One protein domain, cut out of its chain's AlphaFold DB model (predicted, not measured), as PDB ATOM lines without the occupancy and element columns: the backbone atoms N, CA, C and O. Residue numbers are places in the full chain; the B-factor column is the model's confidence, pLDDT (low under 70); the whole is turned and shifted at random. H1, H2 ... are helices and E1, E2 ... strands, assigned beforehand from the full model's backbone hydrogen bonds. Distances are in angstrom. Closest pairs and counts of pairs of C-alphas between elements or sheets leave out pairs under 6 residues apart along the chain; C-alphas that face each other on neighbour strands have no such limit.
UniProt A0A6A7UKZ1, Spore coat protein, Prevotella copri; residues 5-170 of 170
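Overview. This is residues 5 to 170 of the 170 residues of the protein "Spore coat protein" of Prevotella copri (UniProt A0A6A7UKZ1). A strongly twisted six-stranded sheet curls like part of a barrel and folds into two leaves: E1, E2 and E3 face E4 and E6, with E5 as the hinge. Helix H5 packs on one face of the E1 E2 E3 leaf and H1 on the sheet's opposite face, while a small sheet, E7 E8 E9, packs with H2 over one of its faces. The printed part has 166 residues, six named helices and nine named strands in the order E1 E2 E3 H1 H2 E4 H3 E5 H4 H5 H6 E6 E7 E8 E9; the class is mixed. Both sheets are antiparallel, in the orders E1 E2 E3 E5 E4 E6 and E7 E8 E9. The whole is compact, with a radius of gyration of the C-alphas of 15.6 A and spans of 46 by 39 by 29 A.

Along the chain. Find C-alpha 5 at (-25.964, 2.981, 97.462); from there E1 runs to residue 11. Read on through E2, residues 15 to 22, 23.2 A; E3, 25 to 29; H1, 30 to 36; H2, 41 to 50; E4, 55 to 62, 21.3 A; H3, 76 to 79; E5, 89 to 97, 24.8 A; and H4, 98 to 104. H5, residues 110 to 127, begins at C-alpha 110 (-28.599, 7.515, 128.464) and is 25.2 A long. Then come H6, 130 to 134; E6, 141 to 146; E7, 155 to 158; E8, 161 to 164; and E9, 167 to 169, ending at C-alpha 169 (-8.944, 1.011, 115.019).

Arrangement. E1 E2 E3 is a meander, each strand the antiparallel neighbour of the one before; look for N 7 and O 19 at 2.8 A and N 27 and O 20 at 2.9 A. E3, H1 H2, E4 is a split strand-helix-strand unit, two strands of one sheet that are not neighbours, with helices between them along the chain and E5 between them in the sheet, and its crossover is right-handed. Across E5, find N 28 and O 96 at 2.8 A and N 58 and O 93 at 2.9 A; N 59 and O 145 of E4 and E6 are 2.9 A apart. H3 lies over E5 at a height over the sheet of 8.1 A. H4 and H5, a helical hairpin, only just touch, with 3 pairs of C-alphas within 8 A, the closest Glu 98 and Ile 120 at 7.0 A. H6 touches H5 only at the corner, only just, Leu 127 and Ala 133 being the closest C-alphas at 4.8 A. H2 touches H4, closest at the C-alphas of Thr 47 and Leu 104, 6.3 A. In the meander E7 E8 E9, N 156 and O 163 are 2.9 A apart and N 169 and O 162 2.8 A. Every O i to N i+4 pair is within hydrogen-bond range in H1, H2, H4 and H6, against 12 of 14 in H5; H3 is too short for such a pair.

Size, cuts and confidence. The two C-alphas farthest apart are those of Ala 86 and Arg 108, 48.4 A. The printed part has no cut, and its one long link, residues 63 to 75, joins E4 to H3. Confidence is low, under 70, at residues 65 to 67 and 82 to 87; the mean pLDDT of the printed part is 91.5.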
ATOM      1  N   LYS A   5     -25.743   1.530  97.458       95.94
ATOM      2  CA  LYS A   5     -25.964   2.981  97.462       95.94
ATOM      3  C   LYS A   5     -25.331   3.615  98.699       95.94
ATOM      4  O   LYS A   5     -25.748   3.240  99.800       95.94
ATOM      5  N   PRO A   6     -24.357   4.526  98.546       97.62
ATOM      6  CA  PRO A   6     -23.725   5.210  99.664       97.62
ATOM      7  C   PRO A   6     -24.523   6.446 100.095       97.62
ATOM      8  O   PRO A   6     -25.051   7.195  99.274       97.62
ATOM      9  N   PHE A   7     -24.568   6.678 101.402       98.06
ATOM     10  CA  PHE A   7     -25.223   7.819 102.026       98.06
ATOM     11  C   PHE A   7     -24.327   8.433 103.101       98.06
ATOM     12  O   PHE A   7     -23.584   7.729 103.793       98.06
ATOM     13  N   TYR A   8     -24.431   9.748 103.261       97.81
ATOM     14  CA  TYR A   8     -23.663  10.540 104.210       97.81
ATOM     15  C   TYR A   8     -24.604  11.344 105.108       97.81
ATOM     16  O   TYR A   8     -25.369  12.192 104.649       97.81
ATOM     17  N   PHE A   9     -24.536  11.090 106.412       98.00
ATOM     18  CA  PHE A   9     -25.311  11.796 107.424       98.00
ATOM     19  C   PHE A   9     -24.390  12.618 108.319       98.00
ATOM     20  O   PHE A   9     -23.273  12.208 108.628       98.00
ATOM     21  N   THR A  10     -24.888  13.756 108.802       96.81
ATOM     22  CA  THR A  10     -24.211  14.564 109.821       96.81
ATOM     23  C   THR A  10     -25.149  14.885 110.971       96.81
ATOM     24  O   THR A  10     -26.360  15.034 110.798       96.81
ATOM     25  N   HIS A  11     -24.581  14.987 112.168       97.44
ATOM     26  CA  HIS A  11     -25.272  15.446 113.358       97.44
ATOM     27  C   HIS A  11     -24.365  16.384 114.155       97.44
ATOM     28  O   HIS A  11     -23.224  16.008 114.435       97.44
ATOM     29  N   PRO A  12     -24.858  17.553 114.609       95.75
ATOM     30  CA  PRO A  12     -24.034  18.548 115.300       95.75
ATOM     31  C   PRO A  12     -23.254  18.003 116.503       95.75
ATOM     32  O   PRO A  12     -22.147  18.449 116.777       95.75
ATOM     33  N   GLN A  13     -23.823  17.027 117.217       95.56
ATOM     34  CA  GLN A  13     -23.199  16.429 118.403       95.56
ATOM     35  C   GLN A  13     -22.410  15.143 118.120       95.56
ATOM     36  O   GLN A  13     -21.501  14.815 118.878       95.56
ATOM     37  N   TYR A  14     -22.792  14.376 117.095       96.44
ATOM     38  CA  TYR A  14     -22.276  13.014 116.893       96.44
ATOM     39  C   TYR A  14     -21.297  12.923 115.720       96.44
ATOM     40  O   TYR A  14     -20.662  11.892 115.538       96.44
ATOM     41  N   GLY A  15     -21.141  14.007 114.958       96.00
ATOM     42  CA  GLY A  15     -20.275  14.042 113.792       96.00
ATOM     43  C   GLY A  15     -20.951  13.402 112.586       96.00
ATOM     44  O   GLY A  15     -22.146  13.594 112.356       96.00
ATOM     45  N   LYS A  16     -20.166  12.681 111.793       96.75
ATOM     46  CA  LYS A  16     -20.619  12.049 110.558       96.75
ATOM     47  C   LYS A  16     -20.980  10.586 110.761       96.75
ATOM     48  O   LYS A  16     -20.491   9.937 111.679       96.75
ATOM     49  N   LEU A  17     -21.837  10.092 109.881       98.62
ATOM     50  CA  LEU A  17     -22.195   8.689 109.789       98.62
ATOM     51  C   LEU A  17     -22.368   8.313 108.322       98.62
ATOM     52  O   LEU A  17     -23.264   8.814 107.637       98.62
ATOM     53  N   ARG A  18     -21.515   7.408 107.861       98.50
ATOM     54  CA  ARG A  18     -21.527   6.865 106.505       98.50
ATOM     55  C   ARG A  18     -22.232   5.530 106.472       98.50
ATOM     56  O   ARG A  18     -22.050   4.688 107.351       98.50
ATOM     57  N   VAL A  19     -23.062   5.351 105.457       98.44
ATOM     58  CA  VAL A  19     -23.959   4.207 105.339       98.44
ATOM     59  C   VAL A  19     -23.955   3.695 103.908       98.44
ATOM     60  O   VAL A  19     -23.932   4.488 102.975       98.44
ATOM     61  N   VAL A  20     -24.035   2.380 103.728       98.25
ATOM     62  CA  VAL A  20     -24.288   1.753 102.427       98.25
ATOM     63  C   VAL A  20     -25.549   0.903 102.517       98.25
ATOM     64  O   VAL A  20     -25.688   0.057 103.400       98.25
ATOM     65  N   VAL A  21     -26.481   1.108 101.587       97.31
ATOM     66  CA  VAL A  21     -27.638   0.224 101.412       97.31
ATOM     67  C   VAL A  21     -27.296  -0.843 100.384       97.31
ATOM     68  O   VAL A  21     -27.026  -0.517  99.230       97.31
ATOM     69  N   ILE A  22     -27.351  -2.114 100.785       95.38
ATOM     70  CA  ILE A  22     -27.048  -3.273  99.936       95.38
ATOM     71  C   ILE A  22     -28.271  -4.183  99.901       95.38
ATOM     72  O   ILE A  22     -28.606  -4.847 100.883       95.38
ATOM     73  N   GLY A  23     -28.966  -4.219  98.761       91.94
ATOM     74  CA  GLY A  23     -30.179  -5.032  98.599       91.94
ATOM     75  C   GLY A  23     -31.255  -4.762  99.657       91.94
ATOM     76  O   GLY A  23     -31.866  -5.706 100.149       91.94
ATOM     77  N   GLY A  24     -31.433  -3.495 100.044       91.50
ATOM     78  CA  GLY A  24     -32.420  -3.057 101.037       91.50
ATOM     79  C   GLY A  24     -31.982  -3.180 102.502       91.50
ATOM     80  O   GLY A  24     -32.679  -2.668 103.373       91.50
ATOM     81  N   LYS A  25     -30.832  -3.805 102.795       95.50
ATOM     82  CA  LYS A  25     -30.246  -3.840 104.144       95.50
ATOM     83  C   LYS A  25     -29.261  -2.682 104.320       95.50
ATOM     84  O   LYS A  25     -28.489  -2.386 103.409       95.50
ATOM     85  N   ILE A  26     -29.319  -2.026 105.477       97.88
ATOM     86  CA  ILE A  26     -28.493  -0.867 105.829       97.88
ATOM     87  C   ILE A  26     -27.234  -1.355 106.552       97.88
ATOM     88  O   ILE A  26     -27.344  -2.107 107.522       97.88
ATOM     89  N   TYR A  27     -26.071  -0.899 106.093       98.44
ATOM     90  CA  TYR A  27     -24.778  -1.132 106.729       98.44
ATOM     91  C   TYR A  27     -24.125   0.203 107.085       98.44
ATOM     92  O   TYR A  27     -24.120   1.129 106.280       98.44
ATOM     93  N   TYR A  28     -23.577   0.301 108.286       98.75
ATOM     94  CA  TYR A  28     -23.040   1.510 108.900       98.75
ATOM     95  C   TYR A  28     -21.519   1.417 108.975       98.75
ATOM     96  O   TYR A  28     -21.002   0.371 109.355       98.75
ATOM     97  N   CYS A  29     -20.795   2.483 108.626       98.44
ATOM     98  CA  CYS A  29     -19.337   2.510 108.736       98.44
ATOM     99  C   CYS A  29     -18.929   2.235 110.188       98.44
ATOM    100  O   CYS A  29     -19.352   2.942 111.109       98.44
ATOM    101  N   LEU A  30     -18.126   1.191 110.398       98.19
ATOM    102  CA  LEU A  30     -17.806   0.701 111.735       98.19
ATOM    103  C   LEU A  30     -17.013   1.737 112.539       98.19
ATOM    104  O   LEU A  30     -17.272   1.918 113.730       98.19
ATOM    105  N   MET A  31     -16.095   2.454 111.884       97.12
ATOM    106  CA  MET A  31     -15.301   3.516 112.506       97.12
ATOM    107  C   MET A  31     -16.185   4.676 112.979       97.12
ATOM    108  O   MET A  31     -16.050   5.141 114.113       97.12
ATOM    109  N   ASP A  32     -17.145   5.104 112.155       98.31
ATOM    110  CA  ASP A  32     -18.092   6.157 112.536       98.31
ATOM    111  C   ASP A  32     -18.923   5.722 113.748       98.31
ATOM    112  O   ASP A  32     -19.032   6.459 114.727       98.31
ATOM    113  N   VAL A  33     -19.453   4.495 113.728       98.44
ATOM    114  CA  VAL A  33     -20.231   3.920 114.836       98.44
ATOM    115  C   VAL A  33     -19.398   3.841 116.122       98.44
ATOM    116  O   VAL A  33     -19.870   4.273 117.180       98.44
ATOM    117  N   LYS A  34     -18.148   3.354 116.046       97.31
ATOM    118  CA  LYS A  34     -17.200   3.336 117.174       97.31
ATOM    119  C   LYS A  34     -17.043   4.732 117.772       97.31
ATOM    120  O   LYS A  34     -17.135   4.881 118.991       97.31
ATOM    121  N   ASN A  35     -16.840   5.742 116.930       97.06
ATOM    122  CA  ASN A  35     -16.587   7.115 117.360       97.06
ATOM    123  C   ASN A  35     -17.836   7.784 117.950       97.06
ATOM    124  O   ASN A  35     -17.750   8.417 119.005       97.06
ATOM    125  N   ILE A  36     -19.009   7.582 117.340       98.19
ATOM    126  CA  ILE A  36     -20.295   8.103 117.830       98.19
ATOM    127  C   ILE A  36     -20.592   7.582 119.238       98.19
ATOM    128  O   ILE A  36     -20.965   8.354 120.125       98.19
ATOM    129  N   PHE A  37     -20.401   6.280 119.462       97.81
ATOM    130  CA  PHE A  37     -20.635   5.658 120.766       97.81
ATOM    131  C   PHE A  37     -19.399   5.649 121.673       97.81
ATOM    132  O   PHE A  37     -19.464   5.108 122.776       97.81
ATOM    133  N   LYS A  38     -18.288   6.259 121.239       95.62
ATOM    134  CA  LYS A  38     -17.021   6.371 121.980       95.62
ATOM    135  C   LYS A  38     -16.531   5.028 122.532       95.62
ATOM    136  O   LYS A  38     -16.108   4.933 123.685       95.62
ATOM    137  N   LYS A  39     -16.640   3.969 121.728       96.31
ATOM    138  CA  LYS A  39     -16.254   2.615 122.140       96.31
ATOM    139  C   LYS A  39     -14.739   2.490 122.146       96.31
ATOM    140  O   LYS A  39     -14.075   2.868 121.183       96.31
ATOM    141  N   SER A  40     -14.203   1.935 123.232       95.12
ATOM    142  CA  SER A  40     -12.804   1.525 123.268       95.12
ATOM    143  C   SER A  40     -12.570   0.373 122.293       95.12
ATOM    144  O   SER A  40     -13.488  -0.391 121.988       95.12
ATOM    145  N   VAL A  41     -11.321   0.214 121.861       94.38
ATOM    146  CA  VAL A  41     -10.867  -0.921 121.046       94.38
ATOM    147  C   VAL A  41     -11.272  -2.258 121.671       94.38
ATOM    148  O   VAL A  41     -11.838  -3.112 120.993       94.38
ATOM    149  N   GLN A  42     -11.044  -2.426 122.979       94.25
ATOM    150  CA  GLN A  42     -11.436  -3.639 123.696       94.25
ATOM    151  C   GLN A  42     -12.946  -3.875 123.596       94.25
ATOM    152  O   GLN A  42     -13.376  -4.977 123.268       94.25
ATOM    153  N   LYS A  43     -13.759  -2.838 123.841       95.44
ATOM    154  CA  LYS A  43     -15.210  -3.008 123.819       95.44
ATOM    155  C   LYS A  43     -15.726  -3.315 122.417       95.44
ATOM    156  O   LYS A  43     -16.675  -4.083 122.280       95.44
ATOM    157  N   LEU A  44     -15.109  -2.728 121.392       95.88
ATOM    158  CA  LEU A  44     -15.403  -3.038 119.999       95.88
ATOM    159  C   LEU A  44     -15.101  -4.511 119.689       95.88
ATOM    160  O   LEU A  44     -15.981  -5.198 119.181       95.88
ATOM    161  N   TYR A  45     -13.912  -5.000 120.058       95.12
ATOM    162  CA  TYR A  45     -13.508  -6.397 119.863       95.12
ATOM    163  C   TYR A  45     -14.476  -7.384 120.529       95.12
ATOM    164  O   TYR A  45     -15.011  -8.261 119.857       95.12
ATOM    165  N   GLU A  46     -14.749  -7.204 121.826       95.25
ATOM    166  CA  GLU A  46     -15.669  -8.066 122.583       95.25
ATOM    167  C   GLU A  46     -17.062  -8.091 121.946       95.25
ATOM    168  O   GLU A  46     -17.657  -9.147 121.772       95.25
ATOM    169  N   THR A  47     -17.570  -6.926 121.535       96.38
ATOM    170  CA  THR A  47     -18.910  -6.841 120.941       96.38
ATOM    171  C   THR A  47     -18.974  -7.530 119.580       96.38
ATOM    172  O   THR A  47     -19.961  -8.195 119.292       96.38
ATOM    173  N   ILE A  48     -17.937  -7.402 118.747       94.81
ATOM    174  CA  ILE A  48     -17.866  -8.104 117.459       94.81
ATOM    175  C   ILE A  48     -17.807  -9.619 117.665       94.81
ATOM    176  O   ILE A  48     -18.443 -10.350 116.914       94.81
ATOM    177  N   ALA A  49     -17.064 -10.087 118.671       94.06
ATOM    178  CA  ALA A  49     -16.945 -11.512 118.968       94.06
ATOM    179  C   ALA A  49     -18.267 -12.131 119.459       94.06
ATOM    180  O   ALA A  49     -18.556 -13.279 119.130       94.06
ATOM    181  N   ASP A  50     -19.056 -11.371 120.223       96.62
ATOM    182  CA  ASP A  50     -20.293 -11.855 120.850       96.62
ATOM    183  C   ASP A  50     -21.559 -11.618 120.005       96.62
ATOM    184  O   ASP A  50     -22.603 -12.217 120.272       96.62
ATOM    185  N   SER A  51     -21.516 -10.708 119.027       97.19
ATOM    186  CA  SER A  51     -22.693 -10.311 118.246       97.19
ATOM    187  C   SER A  51     -23.045 -11.339 117.170       97.19
ATOM    188  O   SER A  51     -22.186 -11.868 116.471       97.19
ATOM    189  N   GLU A  52     -24.347 -11.553 116.968       96.44
ATOM    190  CA  GLU A  52     -24.882 -12.263 115.796       96.44
ATOM    191  C   GLU A  52     -25.000 -11.349 114.558       96.44
ATOM    192  O   GLU A  52     -25.460 -11.781 113.500       96.44
ATOM    193  N   GLY A  53     -24.649 -10.067 114.691       96.56
ATOM    194  CA  GLY A  53     -24.685  -9.091 113.611       96.56
ATOM    195  C   GLY A  53     -23.582  -9.301 112.577       96.56
ATOM    196  O   GLY A  53     -22.534  -9.893 112.831       96.56
ATOM    197  N   GLU A  54     -23.820  -8.790 111.375       94.94
ATOM    198  CA  GLU A  54     -22.906  -8.962 110.249       94.94
ATOM    199  C   GLU A  54     -21.868  -7.838 110.160       94.94
ATOM    200  O   GLU A  54     -22.184  -6.652 110.302       94.94
ATOM    201  N   LEU A  55     -20.642  -8.223 109.802       94.94
ATOM    202  CA  LEU A  55     -19.605  -7.330 109.296       94.94
ATOM    203  C   LEU A  55     -19.439  -7.516 107.785       94.94
ATOM    204  O   LEU A  55     -19.513  -8.630 107.263       94.94
ATOM    205  N   LYS A  56     -19.181  -6.415 107.087       95.06
ATOM    206  CA  LYS A  56     -18.810  -6.384 105.674       95.06
ATOM    207  C   LYS A  56     -17.543  -5.584 105.481       95.06
ATOM    208  O   LYS A  56     -17.391  -4.524 106.072       95.06
ATOM    209  N   ASN A  57     -16.680  -6.068 104.606       95.69
ATOM    210  CA  ASN A  57     -15.531  -5.348 104.101       95.69
ATOM    211  C   ASN A  57     -15.855  -4.896 102.682       95.69
ATOM    212  O   ASN A  57     -16.041  -5.727 101.792       95.69
ATOM    213  N   LEU A  58     -15.992  -3.588 102.503       95.50
ATOM    214  CA  LEU A  58     -16.337  -3.001 101.220       95.50
ATOM    215  C   LEU A  58     -15.108  -2.309 100.646       95.50
ATOM    216  O   LEU A  58     -14.513  -1.473 101.326       95.50
ATOM    217  N   ASN A  59     -14.765  -2.618  99.399       94.12
ATOM    218  CA  ASN A  59     -13.826  -1.799  98.649       94.12
ATOM    219  C   ASN A  59     -14.585  -0.586  98.108       94.12
ATOM    220  O   ASN A  59     -15.571  -0.742  97.382       94.12
ATOM    221  N   ILE A  60     -14.147   0.607  98.498       94.44
ATOM    222  CA  ILE A  60     -14.722   1.880  98.064       94.44
ATOM    223  C   ILE A  60     -13.728   2.555  97.136       94.44
ATOM    224  O   ILE A  60     -12.599   2.802  97.549       94.44
ATOM    225  N   VAL A  61     -14.157   2.896  95.924       93.00
ATOM    226  CA  VAL A  61     -13.377   3.681  94.965       93.00
ATOM    227  C   VAL A  61     -13.940   5.098  94.929       93.00
ATOM    228  O   VAL A  61     -15.102   5.302  94.578       93.00
ATOM    229  N   MET A  62     -13.124   6.081  95.296       91.38
ATOM    230  CA  MET A  62     -13.449   7.502  95.254       91.38
ATOM    231  C   MET A  62     -12.930   8.136  93.958       91.38
ATOM    232  O   MET A  62     -11.761   7.973  93.597       91.38
ATOM    233  N   MET A  63     -13.793   8.889  93.277       87.75
ATOM    234  CA  MET A  63     -13.469   9.669  92.087       87.75
ATOM    235  C   MET A  63     -12.433  10.746  92.401       87.75
ATOM    236  O   MET A  63     -12.572  11.519  93.356       87.75
ATOM    237  N   LYS A  64     -11.435  10.860  91.529       76.94
ATOM    238  CA  LYS A  64     -10.480  11.969  91.546       76.94
ATOM    239  C   LYS A  64     -11.140  13.304  91.148       76.94
ATOM    240  O   LYS A  64     -12.108  13.331  90.393       76.94
ATOM    241  N   ASP A  65     -10.574  14.424  91.610       67.25
ATOM    242  CA  ASP A  65     -10.850  15.786  91.114       67.25
ATOM    243  C   ASP A  65     -12.338  16.196  91.160       67.25
ATOM    244  O   ASP A  65     -12.880  16.857  90.268       67.25
ATOM    245  N   MET A  66     -13.010  15.830  92.253       69.94
ATOM    246  CA  MET A  66     -14.408  16.170  92.499       69.94
ATOM    247  C   MET A  66     -14.612  17.684  92.656       69.94
ATOM    248  O   MET A  66     -14.174  18.302  93.630       69.94
ATOM    249  N   LYS A  67     -15.368  18.285  91.726       68.25
ATOM    250  CA  LYS A  67     -15.806  19.692  91.825       68.25
ATOM    251  C   LYS A  67     -16.747  19.932  93.009       68.25
ATOM    252  O   LYS A  67     -16.785  21.035  93.547       68.25
ATOM    253  N   ILE A  68     -17.517  18.915  93.396       71.44
ATOM    254  CA  ILE A  68     -18.469  18.971  94.506       71.44
ATOM    255  C   ILE A  68     -17.846  18.258  95.704       71.44
ATOM    256  O   ILE A  68     -17.658  17.047  95.674       71.44
ATOM    257  N   LYS A  69     -17.561  19.016  96.767       74.06
ATOM    258  CA  LYS A  69     -17.024  18.484  98.032       74.06
ATOM    259  C   LYS A  69     -18.084  18.299  99.129       74.06
ATOM    260  O   LYS A  69     -17.761  17.885 100.235       74.06
ATOM    261  N   TYR A  70     -19.349  18.620  98.852       82.25
ATOM    262  CA  TYR A  70     -20.444  18.422  99.807       82.25
ATOM    263  C   TYR A  70     -20.862  16.945  99.872       82.25
ATOM    264  O   TYR A  70     -20.922  16.294  98.831       82.25
ATOM    265  N   ASN A  71     -21.171  16.432 101.071       87.25
ATOM    266  CA  ASN A  71     -21.513  15.021 101.327       87.25
ATOM    267  C   ASN A  71     -20.534  14.024 100.683       87.25
ATOM    268  O   ASN A  71     -20.941  12.955 100.230       87.25
ATOM    269  N   LEU A  72     -19.248  14.380 100.597       91.19
ATOM    270  CA  LEU A  72     -18.229  13.472 100.086       91.19
ATOM    271  C   LEU A  72     -18.181  12.229 100.981       91.19
ATOM    272  O   LEU A  72     -18.128  12.360 102.205       91.19
ATOM    273  N   PHE A  73     -18.237  11.036 100.385       94.62
ATOM    274  CA  PHE A  73     -18.324   9.810 101.177       94.62
ATOM    275  C   PHE A  73     -17.068   9.599 102.028       94.62
ATOM    276  O   PHE A  73     -17.179   9.403 103.231       94.62
ATOM    277  N   PHE A  74     -15.880   9.726 101.442       92.06
ATOM    278  CA  PHE A  74     -14.610   9.754 102.168       92.06
ATOM    279  C   PHE A  74     -13.708  10.842 101.595       92.06
ATOM    280  O   PHE A  74     -13.646  11.025 100.381       92.06
ATOM    281  N   GLU A  75     -12.988  11.554 102.457       86.94
ATOM    282  CA  GLU A  75     -11.865  12.378 102.004       86.94
ATOM    283  C   GLU A  75     -10.638  11.498 101.719       86.94
ATOM    284  O   GLU A  75     -10.443  10.471 102.368       86.94
ATOM    285  N   ASN A  76      -9.765  11.913 100.795       80.69
ATOM    286  CA  ASN A  76      -8.558  11.148 100.433       80.69
ATOM    287  C   ASN A  76      -7.673  10.825 101.650       80.69
ATOM    288  O   ASN A  76      -7.122   9.728 101.745       80.69
ATOM    289  N   GLN A  77      -7.596  11.753 102.608       82.12
ATOM    290  CA  GLN A  77      -6.840  11.573 103.850       82.12
ATOM    291  C   GLN A  77      -7.405  10.438 104.713       82.12
ATOM    292  O   GLN A  77      -6.644   9.682 105.309       82.12
ATOM    293  N   GLU A  78      -8.730  10.272 104.744       86.44
ATOM    294  CA  GLU A  78      -9.381   9.173 105.470       86.44
ATOM    295  C   GLU A  78      -9.135   7.814 104.821       86.44
ATOM    296  O   GLU A  78      -9.218   6.787 105.485       86.44
ATOM    297  N   MET A  79      -8.816   7.822 103.530       83.19
ATOM    298  CA  MET A  79      -8.453   6.644 102.751       83.19
ATOM    299  C   MET A  79      -6.938   6.367 102.802       83.19
ATOM    300  O   MET A  79      -6.449   5.489 102.097       83.19
ATOM    301  N   GLY A  80      -6.176   7.124 103.607       74.31
ATOM    302  CA  GLY A  80      -4.732   6.939 103.780       74.31
ATOM    303  C   GLY A  80      -3.881   7.388 102.587       74.31
ATOM    304  O   GLY A  80      -2.773   6.881 102.410       74.31
ATOM    305  N   LYS A  81      -4.381   8.311 101.753       70.44
ATOM    306  CA  LYS A  81      -3.685   8.815 100.556       70.44
ATOM    307  C   LYS A  81      -3.439  10.325 100.621       70.44
ATOM    308  O   LYS A  81      -4.333  11.095 100.971       70.44
ATOM    309  N   GLU A  82      -2.234  10.756 100.244       63.47
ATOM    310  CA  GLU A  82      -1.905  12.176 100.043       63.47
ATOM    311  C   GLU A  82      -2.471  12.683  98.703       63.47
ATOM    312  O   GLU A  82      -2.544  11.938  97.727       63.47
ATOM    313  N   GLU A  83      -2.874  13.960  98.635       56.66
ATOM    314  CA  GLU A  83      -3.592  14.562  97.489       56.66
ATOM    315  C   GLU A  83      -2.828  14.532  96.145       56.66
ATOM    316  O   GLU A  83      -3.404  14.853  95.107       56.66
ATOM    317  N   ALA A  84      -1.542  14.168  96.138       52.97
ATOM    318  CA  ALA A  84      -0.647  14.336  94.994       52.97
ATOM    319  C   ALA A  84      -0.664  13.190  93.955       52.97
ATOM    320  O   ALA A  84      -0.039  13.335  92.902       52.97
ATOM    321  N   GLU A  85      -1.360  12.073  94.192       53.00
ATOM    322  CA  GLU A  85      -1.367  10.931  93.262       53.00
ATOM    323  C   GLU A  85      -2.570  10.971  92.302       53.00
ATOM    324  O   GLU A  85      -3.720  11.160  92.685       53.00
ATOM    325  N   ALA A  86      -2.298  10.841  91.005       49.44
ATOM    326  CA  ALA A  86      -3.198  11.238  89.931       49.44
ATOM    327  C   ALA A  86      -4.298  10.217  89.541       49.44
ATOM    328  O   ALA A  86      -4.740  10.261  88.393       49.44
ATOM    329  N   GLU A  87      -4.787   9.376  90.457       68.75
ATOM    330  CA  GLU A  87      -5.758   8.292  90.188       68.75
ATOM    331  C   GLU A  87      -6.976   8.315  91.138       68.75
ATOM    332  O   GLU A  87      -7.014   9.085  92.098       68.75
ATOM    333  N   ASN A  88      -7.994   7.489  90.852       77.44
ATOM    334  CA  ASN A  88      -9.066   7.205  91.809       77.44
ATOM    335  C   ASN A  88      -8.469   6.561  93.067       77.44
ATOM    336  O   ASN A  88      -7.621   5.673  92.977       77.44
ATOM    337  N   VAL A  89      -8.926   6.990  94.241       85.31
ATOM    338  CA  VAL A  89      -8.433   6.477  95.523       85.31
ATOM    339  C   VAL A  89      -9.333   5.346  95.978       85.31
ATOM    340  O   VAL A  89     -10.541   5.538  96.076       85.31
ATOM    341  N   ASN A  90      -8.765   4.186  96.301       89.56
ATOM    342  CA  ASN A  90      -9.525   3.085  96.871       89.56
ATOM    343  C   ASN A  90      -9.045   2.684  98.267       89.56
ATOM    344  O   ASN A  90      -7.871   2.826  98.604       89.56
ATOM    345  N   ALA A  91      -9.971   2.182  99.080       90.31
ATOM    346  CA  ALA A  91      -9.662   1.558 100.361       90.31
ATOM    347  C   ALA A  91     -10.722   0.518 100.726       90.31
ATOM    348  O   ALA A  91     -11.890   0.630 100.343       90.31
ATOM    349  N   ASP A  92     -10.297  -0.472 101.505       92.56
ATOM    350  CA  ASP A  92     -11.168  -1.487 102.082       92.56
ATOM    351  C   ASP A  92     -11.634  -1.029 103.465       92.56
ATOM    352  O   ASP A  92     -10.833  -0.940 104.395       92.56
ATOM    353  N   ILE A  93     -12.930  -0.762 103.608       95.44
ATOM    354  CA  ILE A  93     -13.522  -0.192 104.823       95.44
ATOM    355  C   ILE A  93     -14.557  -1.152 105.402       95.44
ATOM    356  O   ILE A  93     -15.347  -1.760 104.670       95.44
ATOM    357  N   ASN A  94     -14.576  -1.294 106.727       96.88
ATOM    358  CA  ASN A  94     -15.526  -2.167 107.399       96.88
ATOM    359  C   ASN A  94     -16.839  -1.451 107.720       96.88
ATOM    360  O   ASN A  94     -16.884  -0.337 108.249       96.88
ATOM    361  N   PHE A  95     -17.933  -2.151 107.449       98.06
ATOM    362  CA  PHE A  95     -19.286  -1.744 107.781       98.06
ATOM    363  C   PHE A  95     -19.972  -2.831 108.608       98.06
ATOM    364  O   PHE A  95     -19.732  -4.019 108.411       98.06
ATOM    365  N   CYS A  96     -20.857  -2.432 109.515       98.19
ATOM    366  CA  CYS A  96     -21.660  -3.325 110.340       98.19
ATOM    367  C   CYS A  96     -23.151  -3.159 110.066       98.19
ATOM    368  O   CYS A  96     -23.603  -2.094 109.652       98.19
ATOM    369  N   ASP A  97     -23.939  -4.205 110.282       98.25
ATOM    370  CA  ASP A  97     -25.389  -4.094 110.156       98.25
ATOM    371  C   ASP A  97     -26.075  -3.473 111.388       98.25
ATOM    372  O   ASP A  97     -25.464  -3.183 112.418       98.25
ATOM    373  N   GLU A  98     -27.392  -3.262 111.283       98.19
ATOM    374  CA  GLU A  98     -28.209  -2.699 112.368       98.19
ATOM    375  C   GLU A  98     -28.128  -3.521 113.669       98.19
ATOM    376  O   GLU A  98     -28.278  -2.950 114.751       98.19
ATOM    377  N   GLN A  99     -27.918  -4.842 113.594       98.44
ATOM    378  CA  GLN A  99     -27.845  -5.694 114.780       98.44
ATOM    379  C   GLN A  99     -26.549  -5.431 115.550       98.44
ATOM    380  O   GLN A  99     -26.613  -5.101 116.734       98.44
ATOM    381  N   LEU A 100     -25.401  -5.423 114.873       98.38
ATOM    382  CA  LEU A 100     -24.126  -5.104 115.517       98.38
ATOM    383  C   LEU A 100     -24.091  -3.654 116.048       98.38
ATOM    384  O   LEU A 100     -23.558  -3.400 117.128       98.38
ATOM    385  N   VAL A 101     -24.746  -2.694 115.376       98.50
ATOM    386  CA  VAL A 101     -24.931  -1.339 115.938       98.50
ATOM    387  C   VAL A 101     -25.709  -1.380 117.260       98.50
ATOM    388  O   VAL A 101     -25.329  -0.693 118.207       98.50
ATOM    389  N   LYS A 102     -26.785  -2.173 117.361       98.25
ATOM    390  CA  LYS A 102     -27.556  -2.313 118.612       98.25
ATOM    391  C   LYS A 102     -26.739  -2.950 119.728       98.25
ATOM    392  O   LYS A 102     -26.920  -2.556 120.879       98.25
ATOM    393  N   ASP A 103     -25.876  -3.901 119.393       98.38
ATOM    394  CA  ASP A 103     -25.039  -4.608 120.364       98.38
ATOM    395  C   ASP A 103     -23.909  -3.715 120.897       98.38
ATOM    396  O   ASP A 103     -23.524  -3.821 122.063       98.38
ATOM    397  N   LEU A 104     -23.449  -2.745 120.097       97.81
ATOM    398  CA  LEU A 104     -22.491  -1.727 120.535       97.81
ATOM    399  C   LEU A 104     -23.090  -0.716 121.524       97.81
ATOM    400  O   LEU A 104     -22.346  -0.134 122.318       97.81
ATOM    401  N   VAL A 105     -24.409  -0.504 121.523       97.88
ATOM    402  CA  VAL A 105     -25.080   0.465 122.406       97.88
ATOM    403  C   VAL A 105     -25.173  -0.069 123.839       97.88
ATOM    404  O   VAL A 105     -25.894  -1.026 124.128       97.88
ATOM    405  N   ASP A 106     -24.545   0.621 124.791       96.62
ATOM    406  CA  ASP A 106     -24.751   0.359 126.214       96.62
ATOM    407  C   ASP A 106     -26.101   0.938 126.661       96.62
ATOM    408  O   ASP A 106     -26.279   2.142 126.868       96.62
ATOM    409  N   ARG A 107     -27.078   0.051 126.869       93.06
ATOM    410  CA  ARG A 107     -28.452   0.410 127.269       93.06
ATOM    411  C   ARG A 107     -28.534   1.102 128.636       93.06
ATOM    412  O   ARG A 107     -29.556   1.733 128.947       93.06
ATOM    413  N   ARG A 108     -27.484   1.020 129.454       96.56
ATOM    414  CA  ARG A 108     -27.388   1.712 130.748       96.56
ATOM    415  C   ARG A 108     -26.984   3.176 130.569       96.56
ATOM    416  O   ARG A 108     -27.338   4.001 131.407       96.56
ATOM    417  N   VAL A 109     -26.347   3.530 129.452       97.12
ATOM    418  CA  VAL A 109     -25.885   4.893 129.163       97.12
ATOM    419  C   VAL A 109     -26.969   5.672 128.411       97.12
ATOM    420  O   VAL A 109     -27.317   5.384 127.268       97.12
ATOM    421  N   ALA A 110     -27.536   6.696 129.057       97.44
ATOM    422  CA  ALA A 110     -28.599   7.515 128.464       97.44
ATOM    423  C   ALA A 110     -28.158   8.227 127.174       97.44
ATOM    424  O   ALA A 110     -28.917   8.254 126.207       97.44
ATOM    425  N   ALA A 111     -26.928   8.747 127.144       96.44
ATOM    426  CA  ALA A 111     -26.377   9.426 125.976       96.44
ATOM    427  C   ALA A 111     -26.304   8.502 124.749       96.44
ATOM    428  O   ALA A 111     -26.704   8.906 123.660       96.44
ATOM    429  N   GLU A 112     -25.884   7.247 124.929       97.56
ATOM    430  CA  GLU A 112     -25.819   6.274 123.836       97.56
ATOM    431  C   GLU A 112     -27.206   5.874 123.336       97.56
ATOM    432  O   GLU A 112     -27.417   5.770 122.132       97.56
ATOM    433  N   LYS A 113     -28.195   5.745 124.230       97.38
ATOM    434  CA  LYS A 113     -29.591   5.524 123.818       97.38
ATOM    435  C   LYS A 113     -30.129   6.663 122.954       97.38
ATOM    436  O   LYS A 113     -30.889   6.409 122.024       97.38
ATOM    437  N   ILE A 114     -29.770   7.910 123.263       97.62
ATOM    438  CA  ILE A 114     -30.169   9.069 122.453       97.62
ATOM    439  C   ILE A 114     -29.433   9.046 121.109       97.62
ATOM    440  O   ILE A 114     -30.087   9.176 120.077       97.62
ATOM    441  N   ALA A 115     -28.124   8.785 121.100       98.12
ATOM    442  CA  ALA A 115     -27.356   8.645 119.863       98.12
ATOM    443  C   ALA A 115     -27.913   7.525 118.964       98.12
ATOM    444  O   ALA A 115     -28.095   7.727 117.766       98.12
ATOM    445  N   ALA A 116     -28.315   6.387 119.537       98.12
ATOM    446  CA  ALA A 116     -28.920   5.274 118.805       98.12
ATOM    447  C   ALA A 116     -30.256   5.641 118.134       98.12
ATOM    448  O   ALA A 116     -30.569   5.122 117.062       98.12
ATOM    449  N   LYS A 117     -31.038   6.570 118.708       97.94
ATOM    450  CA  LYS A 117     -32.246   7.090 118.040       97.94
ATOM    451  C   LYS A 117     -31.906   7.822 116.747       97.94
ATOM    452  O   LYS A 117     -32.697   7.761 115.812       97.94
ATOM    453  N   TRP A 118     -30.756   8.488 116.680       98.31
ATOM    454  CA  TRP A 118     -30.281   9.100 115.446       98.31
ATOM    455  C   TRP A 118     -29.689   8.050 114.496       98.31
ATOM    456  O   TRP A 118     -30.208   7.883 113.393       98.31
ATOM    457  N   VAL A 119     -28.685   7.287 114.948       98.38
ATOM    458  CA  VAL A 119     -27.965   6.296 114.124       98.38
ATOM    459  C   VAL A 119     -28.915   5.269 113.507       98.38
ATOM    460  O   VAL A 119     -28.838   5.004 112.315       98.38
ATOM    461  N   ILE A 120     -29.836   4.703 114.290       97.38
ATOM    462  CA  ILE A 120     -30.759   3.671 113.804       97.38
ATOM    463  C   ILE A 120     -32.086   4.306 113.387       97.38
ATOM    464  O   ILE A 120     -32.539   4.128 112.259       97.38
ATOM    465  N   GLY A 121     -32.724   5.050 114.293       97.06
ATOM    466  CA  GLY A 121     -34.091   5.540 114.092       97.06
ATOM    467  C   GLY A 121     -34.204   6.576 112.975       97.06
ATOM    468  O   GLY A 121     -34.975   6.393 112.032       97.06
ATOM    469  N   PHE A 122     -33.429   7.660 113.062       97.44
ATOM    470  CA  PHE A 122     -33.482   8.739 112.081       97.44
ATOM    471  C   PHE A 122     -32.984   8.274 110.712       97.44
ATOM    472  O   PHE A 122     -33.724   8.429 109.741       97.44
ATOM    473  N   VAL A 123     -31.805   7.645 110.630       97.44
ATOM    474  CA  VAL A 123     -31.241   7.152 109.356       97.44
ATOM    475  C   VAL A 123     -32.220   6.228 108.638       97.44
ATOM    476  O   VAL A 123     -32.569   6.482 107.487       97.44
ATOM    477  N   LYS A 124     -32.750   5.209 109.327       96.25
ATOM    478  CA  LYS A 124     -33.724   4.282 108.735       96.25
ATOM    479  C   LYS A 124     -34.987   5.001 108.270       96.25
ATOM    480  O   LYS A 124     -35.496   4.700 107.196       96.25
ATOM    481  N   SER A 125     -35.467   5.991 109.031       95.50
ATOM    482  CA  SER A 125     -36.626   6.792 108.615       95.50
ATOM    483  C   SER A 125     -36.373   7.577 107.324       95.50
ATOM    484  O   SER A 125     -37.301   7.732 106.539       95.50
ATOM    485  N   ARG A 126     -35.141   8.063 107.099       96.00
ATOM    486  CA  ARG A 126     -34.782   8.813 105.889       96.00
ATOM    487  C   ARG A 126     -34.595   7.895 104.688       96.00
ATOM    488  O   ARG A 126     -35.026   8.246 103.602       96.00
ATOM    489  N   LEU A 127     -33.990   6.725 104.884       95.56
ATOM    490  CA  LEU A 127     -33.697   5.785 103.795       95.56
ATOM    491  C   LEU A 127     -34.917   4.973 103.329       95.56
ATOM    492  O   LEU A 127     -34.883   4.406 102.240       95.56
ATOM    493  N   ASN A 128     -35.992   4.922 104.121       92.38
ATOM    494  CA  ASN A 128     -37.248   4.262 103.741       92.38
ATOM    495  C   ASN A 128     -38.103   5.070 102.752       92.38
ATOM    496  O   ASN A 128     -39.068   4.533 102.214       92.38
ATOM    497  N   ASP A 129     -37.776   6.341 102.529       90.69
ATOM    498  CA  ASP A 129     -38.490   7.229 101.620       90.69
ATOM    499  C   ASP A 129     -37.515   7.775 100.569       90.69
ATOM    500  O   ASP A 129     -36.471   8.328 100.910       90.69
ATOM    501  N   ALA A 130     -37.823   7.582  99.286       86.25
ATOM    502  CA  ALA A 130     -36.878   7.864  98.206       86.25
ATOM    503  C   ALA A 130     -36.544   9.360  98.074       86.25
ATOM    504  O   ALA A 130     -35.392   9.707  97.809       86.25
ATOM    505  N   GLU A 131     -37.525  10.242  98.290       89.38
ATOM    506  CA  GLU A 131     -37.306  11.690  98.246       89.38
ATOM    507  C   GLU A 131     -36.391  12.125  99.391       89.38
ATOM    508  O   GLU A 131     -35.408  12.831  99.168       89.38
ATOM    509  N   ASN A 132     -36.642  11.634 100.606       90.75
ATOM    510  CA  ASN A 132     -35.775  11.893 101.749       90.75
ATOM    511  C   ASN A 132     -34.369  11.320 101.555       90.75
ATOM    512  O   ASN A 132     -33.401  11.998 101.889       90.75
ATOM    513  N   ALA A 133     -34.240  10.101 101.026       92.44
ATOM    514  CA  ALA A 133     -32.951   9.445 100.825       92.44
ATOM    515  C   ALA A 133     -32.029  10.253  99.897       92.44
ATOM    516  O   ALA A 133     -30.836  10.356 100.180       92.44
ATOM    517  N   SER A 134     -32.589  10.885  98.856       91.81
ATOM    518  CA  SER A 134     -31.840  11.703  97.888       91.81
ATOM    519  C   SER A 134     -31.067  12.863  98.532       91.81
ATOM    520  O   SER A 134     -29.992  13.235  98.069       91.81
ATOM    521  N   LEU A 135     -31.561  13.390  99.659       92.62
ATOM    522  CA  LEU A 135     -30.916  14.477 100.407       92.62
ATOM    523  C   LEU A 135     -29.623  14.042 101.110       92.62
ATOM    524  O   LEU A 135     -28.822  14.887 101.508       92.62
ATOM    525  N   PHE A 136     -29.438  12.735 101.289       95.56
ATOM    526  CA  PHE A 136     -28.304  12.147 101.996       95.56
ATOM    527  C   PHE A 136     -27.419  11.309 101.077       95.56
ATOM    528  O   PHE A 136     -26.497  10.669 101.576       95.56
ATOM    529  N   GLU A 137     -27.689  11.267  99.768       95.00
ATOM    530  CA  GLU A 137     -26.827  10.550  98.828       95.00
ATOM    531  C   GLU A 137     -25.400  11.097  98.916       95.00
ATOM    532  O   GLU A 137     -25.166  12.311  98.954       95.00
ATOM    533  N   ALA A 138     -24.443  10.178  99.039       94.81
ATOM    534  CA  ALA A 138     -23.045  10.546  99.152       94.81
ATOM    535  C   ALA A 138     -22.454  10.825  97.768       94.81
ATOM    536  O   ALA A 138     -22.767  10.149  96.789       94.81
ATOM    537  N   ASN A 139     -21.553  11.797  97.706       92.19
ATOM    538  CA  ASN A 139     -20.842  12.165  96.492       92.19
ATOM    539  C   ASN A 139     -19.461  11.508  96.434       92.19
ATOM    540  O   ASN A 139     -18.862  11.163  97.454       92.19
ATOM    541  N   GLY A 140     -18.938  11.409  95.213       90.88
ATOM    542  CA  GLY A 140     -17.549  11.050  94.940       90.88
ATOM    543  C   GLY A 140     -17.258   9.563  94.912       90.88
ATOM    544  O   GLY A 140     -16.112   9.215  94.693       90.88
ATOM    545  N   VAL A 141     -18.245   8.693  95.096       92.31
ATOM    546  CA  VAL A 141     -18.051   7.247  94.953       92.31
ATOM    547  C   VAL A 141     -18.180   6.863  93.480       92.31
ATOM    548  O   VAL A 141     -19.226   7.096  92.879       92.31
ATOM    549  N   ASP A 142     -17.119   6.289  92.916       91.94
ATOM    550  CA  ASP A 142     -17.093   5.707  91.569       91.94
ATOM    551  C   ASP A 142     -17.635   4.273  91.588       91.94
ATOM    552  O   ASP A 142     -18.548   3.920  90.843       91.94
ATOM    553  N   GLU A 143     -17.128   3.460  92.517       93.69
ATOM    554  CA  GLU A 143     -17.500   2.055  92.653       93.69
ATOM    555  C   GLU A 143     -17.524   1.614  94.124       93.69
ATOM    556  O   GLU A 143     -16.759   2.099  94.962       93.69
ATOM    557  N   ILE A 144     -18.423   0.672  94.430       95.19
ATOM    558  CA  ILE A 144     -18.456  -0.074  95.691       95.19
ATOM    559  C   ILE A 144     -18.551  -1.559  95.359       95.19
ATOM    560  O   ILE A 144     -19.473  -1.977  94.650       95.19
ATOM    561  N   SER A 145     -17.655  -2.360  95.930       93.88
ATOM    562  CA  SER A 145     -17.712  -3.820  95.853       93.88
ATOM    563  C   SER A 145     -17.600  -4.470  97.238       93.88
ATOM    564  O   SER A 145     -17.139  -3.859  98.198       93.88
ATOM    565  N   ASP A 146     -18.110  -5.699  97.366       93.81
ATOM    566  CA  ASP A 146     -18.202  -6.436  98.635       93.81
ATOM    567  C   ASP A 146     -17.151  -7.551  98.673       93.81
ATOM    568  O   ASP A 146     -17.372  -8.652  98.154       93.81
ATOM    569  N   ASN A 147     -16.006  -7.259  99.294       90.50
ATOM    570  CA  ASN A 147     -14.888  -8.193  99.425       90.50
ATOM    571  C   ASN A 147     -15.226  -9.377 100.340       90.50
ATOM    572  O   ASN A 147     -14.619 -10.442 100.212       90.50
ATOM    573  N   SER A 148     -16.219  -9.243 101.229       84.81
ATOM    574  CA  SER A 148     -16.626 -10.320 102.143       84.81
ATOM    575  C   SER A 148     -17.260 -11.519 101.438       84.81
ATOM    576  O   SER A 148     -17.469 -12.555 102.062       84.81
ATOM    577  N   LEU A 149     -17.567 -11.410 100.141       80.62
ATOM    578  CA  LEU A 149     -17.992 -12.551  99.326       80.62
ATOM    579  C   LEU A 149     -16.823 -13.451  98.897       80.62
ATOM    580  O   LEU A 149     -17.057 -14.574  98.455       80.62
ATOM    581  N   ILE A 150     -15.589 -12.952  98.985       83.19
ATOM    582  CA  ILE A 150     -14.390 -13.590  98.425       83.19
ATOM    583  C   ILE A 150     -13.379 -13.910  99.530       83.19
ATOM    584  O   ILE A 150     -12.713 -14.943  99.472       83.19
ATOM    585  N   LEU A 151     -13.275 -13.044 100.542       84.25
ATOM    586  CA  LEU A 151     -12.319 -13.171 101.638       84.25
ATOM    587  C   LEU A 151     -13.039 -13.284 102.989       84.25
ATOM    588  O   LEU A 151     -14.025 -12.578 103.221       84.25
ATOM    589  N   PRO A 152     -12.556 -14.150 103.901       87.06
ATOM    590  CA  PRO A 152     -13.074 -14.194 105.258       87.06
ATOM    591  C   PRO A 152     -12.736 -12.895 105.994       87.06
ATOM    592  O   PRO A 152     -11.698 -12.282 105.749       87.06
ATOM    593  N   ILE A 153     -13.588 -12.515 106.948       88.19
ATOM    594  CA  ILE A 153     -13.273 -11.428 107.876       88.19
ATOM    595  C   ILE A 153     -12.048 -11.846 108.693       88.19
ATOM    596  O   ILE A 153     -12.080 -12.852 109.402       88.19
ATOM    597  N   ASN A 154     -10.978 -11.065 108.596       89.62
ATOM    598  CA  ASN A 154      -9.769 -11.251 109.385       89.62
ATOM    599  C   ASN A 154      -9.764 -10.261 110.552       89.62
ATOM    600  O   ASN A 154      -9.931  -9.066 110.332       89.62
ATOM    601  N   VAL A 155      -9.563 -10.732 111.782       91.06
ATOM    602  CA  VAL A 155      -9.499  -9.869 112.969       91.06
ATOM    603  C   VAL A 155      -8.230 -10.175 113.745       91.06
ATOM    604  O   VAL A 155      -8.017 -11.309 114.168       91.06
ATOM    605  N   SER A 156      -7.414  -9.152 113.990       91.06
ATOM    606  CA  SER A 156      -6.290  -9.231 114.924       91.06
ATOM    607  C   SER A 156      -6.447  -8.193 116.026       91.06
ATOM    608  O   SER A 156      -6.581  -7.002 115.745       91.06
ATOM    609  N   TYR A 157      -6.401  -8.643 117.275       90.50
ATOM    610  CA  TYR A 157      -6.468  -7.796 118.460       90.50
ATOM    611  C   TYR A 157      -5.100  -7.757 119.144       90.50
ATOM    612  O   TYR A 157      -4.518  -8.803 119.439       90.50
ATOM    613  N   GLY A 158      -4.577  -6.552 119.361       87.25
ATOM    614  CA  GLY A 158      -3.265  -6.314 119.957       87.25
ATOM    615  C   GLY A 158      -3.320  -5.299 121.095       87.25
ATOM    616  O   GLY A 158      -4.382  -4.807 121.477       87.25
ATOM    617  N   SER A 159      -2.151  -4.971 121.649       83.88
ATOM    618  CA  SER A 159      -2.016  -4.007 122.747       83.88
ATOM    619  C   SER A 159      -2.401  -2.591 122.306       83.88
ATOM    620  O   SER A 159      -1.546  -1.811 121.897       83.88
ATOM    621  N   GLY A 160      -3.690  -2.267 122.413       86.38
ATOM    622  CA  GLY A 160      -4.236  -0.936 122.139       86.38
ATOM    623  C   GLY A 160      -4.834  -0.745 120.746       86.38
ATOM    624  O   GLY A 160      -5.249   0.364 120.450       86.38
ATOM    625  N   TYR A 161      -4.922  -1.788 119.917       91.94
ATOM    626  CA  TYR A 161      -5.564  -1.698 118.604       91.94
ATOM    627  C   TYR A 161      -6.319  -2.980 118.243       91.94
ATOM    628  O   TYR A 161      -6.033  -4.070 118.748       91.94
ATOM    629  N   ILE A 162      -7.278  -2.839 117.336       94.12
ATOM    630  CA  ILE A 162      -7.884  -3.939 116.590       94.12
ATOM    631  C   ILE A 162      -7.696  -3.621 115.113       94.12
ATOM    632  O   ILE A 162      -7.927  -2.496 114.684       94.12
ATOM    633  N   MET A 163      -7.252  -4.604 114.344       94.06
ATOM    634  CA  MET A 163      -7.252  -4.529 112.890       94.06
ATOM    635  C   MET A 163      -8.307  -5.498 112.376       94.06
ATOM    636  O   MET A 163      -8.294  -6.678 112.739       94.06
ATOM    637  N   ILE A 164      -9.235  -4.986 111.574       93.12
ATOM    638  CA  ILE A 164     -10.276  -5.772 110.916       93.12
ATOM    639  C   ILE A 164     -10.024  -5.660 109.419       93.12
ATOM    640  O   ILE A 164     -10.129  -4.581 108.833       93.12
ATOM    641  N   ASN A 165      -9.680  -6.781 108.795       91.25
ATOM    642  CA  ASN A 165      -9.142  -6.832 107.442       91.25
ATOM    643  C   ASN A 165      -7.909  -5.918 107.335       91.25
ATOM    644  O   ASN A 165      -6.906  -6.204 107.985       91.25
ATOM    645  N   SER A 166      -7.991  -4.829 106.571       85.75
ATOM    646  CA  SER A 166      -6.904  -3.852 106.395       85.75
ATOM    647  C   SER A 166      -7.107  -2.555 107.194       85.75
ATOM    648  O   SER A 166      -6.264  -1.665 107.131       85.75
ATOM    649  N   GLU A 167      -8.213  -2.422 107.933       91.69
ATOM    650  CA  GLU A 167      -8.562  -1.200 108.669       91.69
ATOM    651  C   GLU A 167      -8.132  -1.307 110.136       91.69
ATOM    652  O   GLU A 167      -8.462  -2.281 110.821       91.69
ATOM    653  N   VAL A 168      -7.410  -0.296 110.623       92.06
ATOM    654  CA  VAL A 168      -6.922  -0.207 112.004       92.06
ATOM    655  C   VAL A 168      -7.843   0.694 112.825       92.06
ATOM    656  O   VAL A 168      -8.203   1.785 112.391       92.06
ATOM    657  N   PHE A 169      -8.186   0.249 114.032       92.88
ATOM    658  CA  PHE A 169      -8.944   1.011 115.019       92.88
ATOM    659  C   PHE A 169      -8.120   1.141 116.304       92.88
ATOM    660  O   PHE A 169      -7.752   0.124 116.905       92.88
ATOM    661  N   ASP A 170      -7.896   2.381 116.737       86.19
ATOM    662  CA  ASP A 170      -7.140   2.786 117.930       86.19
ATOM    663  C   ASP A 170      -7.966   3.625 118.929       86.19
ATOM    664  O   ASP A 170      -9.060   4.131 118.568       86.19
TER     665      ASP A 170